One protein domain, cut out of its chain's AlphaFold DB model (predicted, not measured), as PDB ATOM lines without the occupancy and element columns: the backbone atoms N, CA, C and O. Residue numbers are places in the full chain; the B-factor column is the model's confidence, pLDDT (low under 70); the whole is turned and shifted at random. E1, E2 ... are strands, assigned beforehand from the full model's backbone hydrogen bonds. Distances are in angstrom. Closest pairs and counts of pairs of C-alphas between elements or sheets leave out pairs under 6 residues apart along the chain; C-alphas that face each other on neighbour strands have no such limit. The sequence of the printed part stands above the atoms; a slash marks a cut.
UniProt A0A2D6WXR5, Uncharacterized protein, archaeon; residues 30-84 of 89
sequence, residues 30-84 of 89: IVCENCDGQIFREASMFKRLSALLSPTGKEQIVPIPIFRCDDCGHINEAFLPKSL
ATOM      1  N   ILE A  30     -59.244 -42.597  55.490       95.62
ATOM      2  CA  ILE A  30     -58.520 -43.256  54.403       95.62
ATOM      3  C   ILE A  30     -57.906 -44.545  54.942       95.62
ATOM      4  O   ILE A  30     -57.060 -44.517  55.834       95.62
ATOM      5  N   VAL A  31     -58.293 -45.673  54.350       97.62
ATOM      6  CA  VAL A  31     -57.777 -47.008  54.680       97.62
ATOM      7  C   VAL A  31     -56.910 -47.551  53.551       97.62
ATOM      8  O   VAL A  31     -57.112 -47.226  52.382       97.62
ATOM      9  N   CYS A  32     -55.915 -48.374  53.881       98.25
ATOM     10  CA  CYS A  32     -55.066 -49.005  52.879       98.25
ATOM     11  C   CYS A  32     -55.866 -49.998  52.029       98.25
ATOM     12  O   CYS A  32     -56.389 -50.973  52.557       98.25
ATOM     13  N   GLU A  33     -55.851 -49.815  50.707       98.12
ATOM     14  CA  GLU A  33     -56.582 -50.646  49.731       98.12
ATOM     15  C   GLU A  33     -56.122 -52.120  49.710       98.12
ATOM     16  O   GLU A  33     -56.783 -52.972  49.122       98.12
ATOM     17  N   ASN A  34     -54.983 -52.427  50.343       98.25
ATOM     18  CA  ASN A  34     -54.377 -53.758  50.357       98.25
ATOM     19  C   ASN A  34     -54.449 -54.478  51.717       98.25
ATOM     20  O   ASN A  34     -54.406 -55.705  51.741       98.25
ATOM     21  N   CYS A  35     -54.479 -53.760  52.845       98.31
ATOM     22  CA  CYS A  35     -54.410 -54.390  54.174       98.31
ATOM     23  C   CYS A  35     -55.265 -53.724  55.261       98.31
ATOM     24  O   CYS A  35     -55.083 -54.051  56.431       98.31
ATOM     25  N   ASP A  36     -56.120 -52.760  54.908       98.31
ATOM     26  CA  ASP A  36     -57.004 -52.020  55.824       98.31
ATOM     27  C   ASP A  36     -56.299 -51.205  56.932       98.31
ATOM     28  O   ASP A  36     -56.942 -50.670  57.836       98.31
ATOM     29  N   GLY A  37     -54.973 -51.049  56.857       98.00
ATOM     30  CA  GLY A  37     -54.204 -50.187  57.759       98.00
ATOM     31  C   GLY A  37     -54.556 -48.706  57.574       98.00
ATOM     32  O   GLY A  37     -54.773 -48.253  56.451       98.00
ATOM     33  N   GLN A  38     -54.594 -47.942  58.668       97.25
ATOM     34  CA  GLN A  38     -55.039 -46.534  58.680       97.25
ATOM     35  C   GLN A  38     -53.886 -45.525  58.745       97.25
ATOM     36  O   GLN A  38     -54.076 -44.330  58.526       97.25
ATOM     37  N   ILE A  39     -52.675 -45.990  59.060       97.81
ATOM     38  CA  ILE A  39     -51.509 -45.120  59.216       97.81
ATOM     39  C   ILE A  39     -50.662 -45.155  57.950       97.81
ATOM     40  O   ILE A  39     -50.314 -46.215  57.419       97.81
ATOM     41  N   PHE A  40     -50.298 -43.964  57.483       98.38
ATOM     42  CA  PHE A  40     -49.477 -43.768  56.299       98.38
ATOM     43  C   PHE A  40     -48.235 -42.950  56.638       98.38
ATOM     44  O   PHE A  40     -48.278 -42.005  57.425       98.38
ATOM     45  N   ARG A  41     -47.122 -43.299  55.995       98.31
ATOM     46  CA  ARG A  41     -45.842 -42.603  56.098       98.31
ATOM     47  C   ARG A  41     -45.552 -41.851  54.808       98.31
ATOM     48  O   ARG A  41     -45.687 -42.405  53.714       98.31
ATOM     49  N   GLU A  42     -45.104 -40.607  54.941       97.56
ATOM     50  CA  GLU A  42     -44.563 -39.843  53.819       97.56
ATOM     51  C   GLU A  42     -43.281 -40.505  53.294       97.56
ATOM     52  O   GLU A  42     -42.392 -40.899  54.055       97.56
ATOM     53  N   ALA A  43     -43.179 -40.640  51.978       96.25
ATOM     54  CA  ALA A  43     -41.995 -41.146  51.304       96.25
ATOM     55  C   ALA A  43     -41.799 -40.450  49.950       96.25
ATOM     56  O   ALA A  43     -42.637 -39.686  49.480       96.25
ATOM     57  N   SER A  44     -40.665 -40.718  49.304       96.00
ATOM     58  CA  SER A  44     -40.359 -40.209  47.966       96.00
ATOM     59  C   SER A  44     -40.114 -41.356  46.995       96.00
ATOM     60  O   SER A  44     -39.244 -42.197  47.212       96.00
ATOM     61  N   MET A  45     -40.853 -41.360  45.889       93.12
ATOM     62  CA  MET A  45     -40.578 -42.204  44.732       93.12
ATOM     63  C   MET A  45     -39.664 -41.449  43.770       93.12
ATOM     64  O   MET A  45     -39.987 -40.350  43.328       93.12
ATOM     65  N   PHE A  46     -38.543 -42.045  43.383       94.25
ATOM     66  CA  PHE A  46     -37.598 -41.409  42.468       94.25
ATOM     67  C   PHE A  46     -37.888 -41.821  41.025       94.25
ATOM     68  O   PHE A  46     -37.967 -43.010  40.711       94.25
ATOM     69  N   LYS A  47     -38.028 -40.838  40.130       92.06
ATOM     70  CA  LYS A  47     -38.193 -41.061  38.689       92.06
ATOM     71  C   LYS A  47     -37.007 -40.523  37.907       92.06
ATOM     72  O   LYS A  47     -36.424 -39.502  38.260       92.06
ATOM     73  N   ARG A  48     -36.680 -41.202  36.807       94.44
ATOM     74  CA  ARG A  48     -35.669 -40.758  35.846       94.44
ATOM     75  C   ARG A  48     -36.323 -39.909  34.761       94.44
ATOM     76  O   ARG A  48     -37.249 -40.367  34.096       94.44
ATOM     77  N   LEU A  49     -35.815 -38.696  34.577       92.56
ATOM     78  CA  LEU A  49     -36.122 -37.821  33.455       92.56
ATOM     79  C   LEU A  49     -35.017 -37.985  32.411       92.56
ATOM     80  O   LEU A  49     -33.843 -37.744  32.702       92.56
ATOM     81  N   SER A  50     -35.380 -38.434  31.211       95.25
ATOM     82  CA  SER A  50     -34.417 -38.602  30.122       95.25
ATOM     83  C   SER A  50     -33.876 -37.248  29.656       95.25
ATOM     84  O   SER A  50     -34.541 -36.219  29.782       95.25
ATOM     85  N   ALA A  51     -32.683 -37.252  29.059       94.50
ATOM     86  CA  ALA A  51     -32.071 -36.051  28.489       94.50
ATOM     87  C   ALA A  51     -32.979 -35.338  27.466       94.50
ATOM     88  O   ALA A  51     -33.009 -34.113  27.438       94.50
ATOM     89  N   LEU A  52     -33.761 -36.099  26.688       93.88
ATOM     90  CA  LEU A  52     -34.691 -35.572  25.680       93.88
ATOM     91  C   LEU A  52     -35.848 -34.764  26.285       93.88
ATOM     92  O   LEU A  52     -36.321 -33.820  25.665       93.88
ATOM     93  N   LEU A  53     -36.314 -35.146  27.477       91.62
ATOM     94  CA  LEU A  53     -37.416 -34.475  28.175       91.62
ATOM     95  C   LEU A  53     -36.921 -33.406  29.161       91.62
ATOM     96  O   LEU A  53     -37.710 -32.628  29.692       91.62
ATOM     97  N   SER A  54     -35.621 -33.395  29.445       92.38
ATOM     98  CA  SER A  54     -34.998 -32.501  30.409       92.38
ATOM     99  C   SER A  54     -34.795 -31.104  29.814       92.38
ATOM    100  O   SER A  54     -34.147 -30.988  28.774       92.38
ATOM    101  N   PRO A  55     -35.208 -30.021  30.501       89.12
ATOM    102  CA  PRO A  55     -34.945 -28.644  30.058       89.12
ATOM    103  C   PRO A  55     -33.453 -28.321  29.898       89.12
ATOM    104  O   PRO A  55     -33.080 -27.378  29.211       89.12
ATOM    105  N   THR A  56     -32.593 -29.102  30.558       94.44
ATOM    106  CA  THR A  56     -31.132 -28.932  30.540       94.44
ATOM    107  C   THR A  56     -30.426 -29.805  29.502       94.44
ATOM    108  O   THR A  56     -29.207 -29.714  29.367       94.44
ATOM    109  N   GLY A  57     -31.148 -30.708  28.824       94.31
ATOM    110  CA  GLY A  57     -30.558 -31.697  27.915       94.31
ATOM    111  C   GLY A  57     -29.745 -32.803  28.605       94.31
ATOM    112  O   GLY A  57     -29.033 -33.546  27.936       94.31
ATOM    113  N   LYS A  58     -29.813 -32.920  29.939       94.81
ATOM    114  CA  LYS A  58     -29.115 -33.953  30.727       94.81
ATOM    115  C   LYS A  58     -30.108 -34.842  31.458       94.81
ATOM    116  O   LYS A  58     -31.169 -34.365  31.862       94.81
ATOM    117  N   GLU A  59     -29.755 -36.112  31.659       96.25
ATOM    118  CA  GLU A  59     -30.537 -36.990  32.533       96.25
ATOM    119  C   GLU A  59     -30.620 -36.426  33.951       96.25
ATOM    120  O   GLU A  59     -29.642 -35.888  34.477       96.25
ATOM    121  N   GLN A  60     -31.787 -36.574  34.574       96.12
ATOM    122  CA  GLN A  60     -32.022 -36.137  35.947       96.12
ATOM    123  C   GLN A  60     -32.817 -37.186  36.719       96.12
ATOM    124  O   GLN A  60     -33.626 -37.922  36.150       96.12
ATOM    125  N   ILE A  61     -32.602 -37.241  38.033       95.88
ATOM    126  CA  ILE A  61     -33.430 -38.016  38.956       95.88
ATOM    127  C   ILE A  61     -34.277 -37.025  39.752       95.88
ATOM    128  O   ILE A  61     -33.738 -36.113  40.374       95.88
ATOM    129  N   VAL A  62     -35.594 -37.213  39.728       94.19
ATOM    130  CA  VAL A  62     -36.568 -36.335  40.379       94.19
ATOM    131  C   VAL A  62     -37.293 -37.110  41.483       94.19
ATOM    132  O   VAL A  62     -37.873 -38.161  41.186       94.19
ATOM    133  N   PRO A  63     -37.283 -36.633  42.741       95.94
ATOM    134  CA  PRO A  63     -38.106 -37.198  43.803       95.94
ATOM    135  C   PRO A  63     -39.566 -36.757  43.644       95.94
ATOM    136  O   PRO A  63     -39.850 -35.591  43.372       95.94
ATOM    137  N   ILE A  64     -40.496 -37.689  43.828       94.00
ATOM    138  CA  ILE A  64     -41.937 -37.442  43.829       94.00
ATOM    139  C   ILE A  64     -42.488 -37.840  45.201       94.00
ATOM    140  O   ILE A  64     -42.406 -39.024  45.539       94.00
ATOM    141  N   PRO A  65     -43.044 -36.894  45.977       94.94
ATOM    142  CA  PRO A  65     -43.623 -37.199  47.279       94.94
ATOM    143  C   PRO A  65     -44.869 -38.074  47.120       94.94
ATOM    144  O   PRO A  65     -45.693 -37.840  46.232       94.94
ATOM    145  N   ILE A  66     -44.979 -39.092  47.966       95.88
ATOM    146  CA  ILE A  66     -46.093 -40.041  48.037       95.88
ATOM    147  C   ILE A  66     -46.352 -40.430  49.498       95.88
ATOM    148  O   ILE A  66     -45.495 -40.238  50.361       95.88
ATOM    149  N   PHE A  67     -47.505 -41.040  49.761       97.81
ATOM    150  CA  PHE A  67     -47.811 -41.679  51.041       97.81
ATOM    151  C   PHE A  67     -47.906 -43.188  50.846       97.81
ATOM    152  O   PHE A  67     -48.623 -43.658  49.965       97.81
ATOM    153  N   ARG A  68     -47.175 -43.951  51.659       97.56
ATOM    154  CA  ARG A  68     -47.251 -45.420  51.690       97.56
ATOM    155  C   ARG A  68     -47.847 -45.879  53.010       97.56
ATOM    156  O   ARG A  68     -47.576 -45.270  54.039       97.56
ATOM    157  N   CYS A  69     -48.617 -46.959  52.984       98.44
ATOM    158  CA  CYS A  69     -49.103 -47.626  54.184       98.44
ATOM    159  C   CYS A  69     -47.913 -47.995  55.078       98.44
ATOM    160  O   CYS A  69     -46.907 -48.529  54.588       98.44
ATOM    161  N   ASP A  70     -48.011 -47.677  56.368       98.50
ATOM    162  CA  ASP A  70     -46.937 -47.959  57.319       98.50
ATOM    163  C   ASP A  70     -46.813 -49.464  57.596       98.50
ATOM    164  O   ASP A  70     -45.701 -49.978  57.707       98.50
ATOM    165  N   ASP A  71     -47.942 -50.177  57.577       98.19
ATOM    166  CA  ASP A  71     -48.016 -51.602  57.902       98.19
ATOM    167  C   ASP A  71     -47.505 -52.498  56.764       98.19
ATOM    168  O   ASP A  71     -46.637 -53.346  56.970       98.19
ATOM    169  N   CYS A  72     -48.023 -52.322  55.538       98.12
ATOM    170  CA  CYS A  72     -47.706 -53.207  54.406       98.12
ATOM    171  C   CYS A  72     -46.870 -52.554  53.294       98.12
ATOM    172  O   CYS A  72     -46.402 -53.238  52.385       98.12
ATOM    173  N   GLY A  73     -46.669 -51.233  53.332       97.50
ATOM    174  CA  GLY A  73     -45.911 -50.504  52.311       97.50
ATOM    175  C   GLY A  73     -46.638 -50.252  50.987       97.50
ATOM    176  O   GLY A  73     -46.046 -49.627  50.107       97.50
ATOM    177  N   HIS A  74     -47.890 -50.695  50.835       97.94
ATOM    178  CA  HIS A  74     -48.716 -50.398  49.663       97.94
ATOM    179  C   HIS A  74     -48.981 -48.888  49.526       97.94
ATOM    180  O   HIS A  74     -49.044 -48.167  50.519       97.94
ATOM    181  N   ILE A  75     -49.141 -48.403  48.295       96.88
ATOM    182  CA  ILE A  75     -49.484 -47.008  47.996       96.88
ATOM    183  C   ILE A  75     -50.857 -47.026  47.341       96.88
ATOM    184  O   ILE A  75     -50.962 -47.470  46.200       96.88
ATOM    185  N   ASN A  76     -51.866 -46.526  48.053       96.62
ATOM    186  CA  ASN A  76     -53.217 -46.404  47.514       96.62
ATOM    187  C   ASN A  76     -53.215 -45.598  46.216       96.62
ATOM    188  O   ASN A  76     -52.452 -44.630  46.070       96.62
ATOM    189  N   GLU A  77     -54.128 -45.922  45.305       94.50
ATOM    190  CA  GLU A  77     -54.227 -45.219  44.030       94.50
ATOM    191  C   GLU A  77     -54.437 -43.719  44.229       94.50
ATOM    192  O   GLU A  77     -53.861 -42.911  43.498       94.50
ATOM    193  N   ALA A  78     -55.197 -43.313  45.251       91.94
ATOM    194  CA  ALA A  78     -55.407 -41.912  45.617       91.94
ATOM    195  C   ALA A  78     -54.091 -41.124  45.795       91.94
ATOM    196  O   ALA A  78     -54.035 -39.952  45.419       91.94
ATOM    197  N   PHE A  79     -53.025 -41.778  46.267       93.94
ATOM    198  CA  PHE A  79     -51.718 -41.175  46.544       93.94
ATOM    199  C   PHE A  79     -50.721 -41.275  45.383       93.94
ATOM    200  O   PHE A  79     -49.620 -40.725  45.462       93.94
ATOM    201  N   LEU A  80     -51.090 -41.937  44.283       91.56
ATOM    202  CA  LEU A  80     -50.259 -41.987  43.084       91.56
ATOM    203  C   LEU A  80     -50.411 -40.714  42.230       91.56
ATOM    204  O   LEU A  80     -51.523 -40.211  42.032       91.56
ATOM    205  N   PRO A  81     -49.314 -40.221  41.619       85.12
ATOM    206  CA  PRO A  81     -49.382 -39.180  40.601       85.12
ATOM    207  C   PRO A  81     -50.319 -39.582  39.460       85.12
ATOM    208  O   PRO A  81     -50.258 -40.717  38.985       85.12
ATOM    209  N   LYS A  82     -51.114 -38.631  38.949       81.44
ATOM    210  CA  LYS A  82     -52.073 -38.865  37.846       81.44
ATOM    211  C   LYS A  82     -51.446 -39.607  36.656       81.44
ATOM    212  O   LYS A  82     -52.035 -40.545  36.145       81.44
ATOM    213  N   SER A  83     -50.199 -39.278  36.310       72.31
ATOM    214  CA  SER A  83     -49.443 -39.908  35.215       72.31
ATOM    215  C   SER A  83     -49.160 -41.410  35.367       72.31
ATOM    216  O   SER A  83     -48.654 -42.026  34.431       72.31
ATOM    217  N   LEU A  84     -49.419 -42.007  36.535       69.56
ATOM    218  CA  LEU A  84     -49.293 -43.448  36.762       69.56
ATOM    219  C   LEU A  84     -50.631 -44.191  36.756       69.56
ATOM    220  O   LEU A  84     -50.609 -45.409  36.624       69.56
TER     221      LEU A  84
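What this domain is: This is residues 30 to 84 of the 89 residues of an uncharacterized protein of archaeon (UniProt A0A2D6WXR5). With little regular structure, this is one long two-stranded hairpin, E1 then E2, with a loop, residues 50 to 59, at one end. Unnamed residues 30 to 39 lie at the other end, and residues 70 to 84 fold back from there. The 55 printed residues hold no named helix and two antiparallel strands, order E1 - E2; the class is all strand, with 20 residues in named elements. It is a loose rod, radius of gyration of the C-alphas 14.3 A, spanning 43 by 16 by 12 A.

How they stand to each other: Look at E1, residues 40 to 49, and E2, residues 60 to 69: this hairpin's directions are 156 degrees apart. You will find N 41 and O 68 within hydrogen-bond range at 2.8 A, and N 60 and O 49 at 3.0 A.

Where its parts are: Find C-alpha 40 at (-49.477, -43.768, 56.299); E1 runs 27.1 A from there. E2 runs 27.5 A to C-alpha 69 at (-49.103, -47.626, 54.184).

The domain as a whole: The farthest C-alphas, Asp 36 and Gly 57, are 43.5 A apart. The printed part has no cut; the E1 to E2 link is short. Residue 84 has pLDDT under 70.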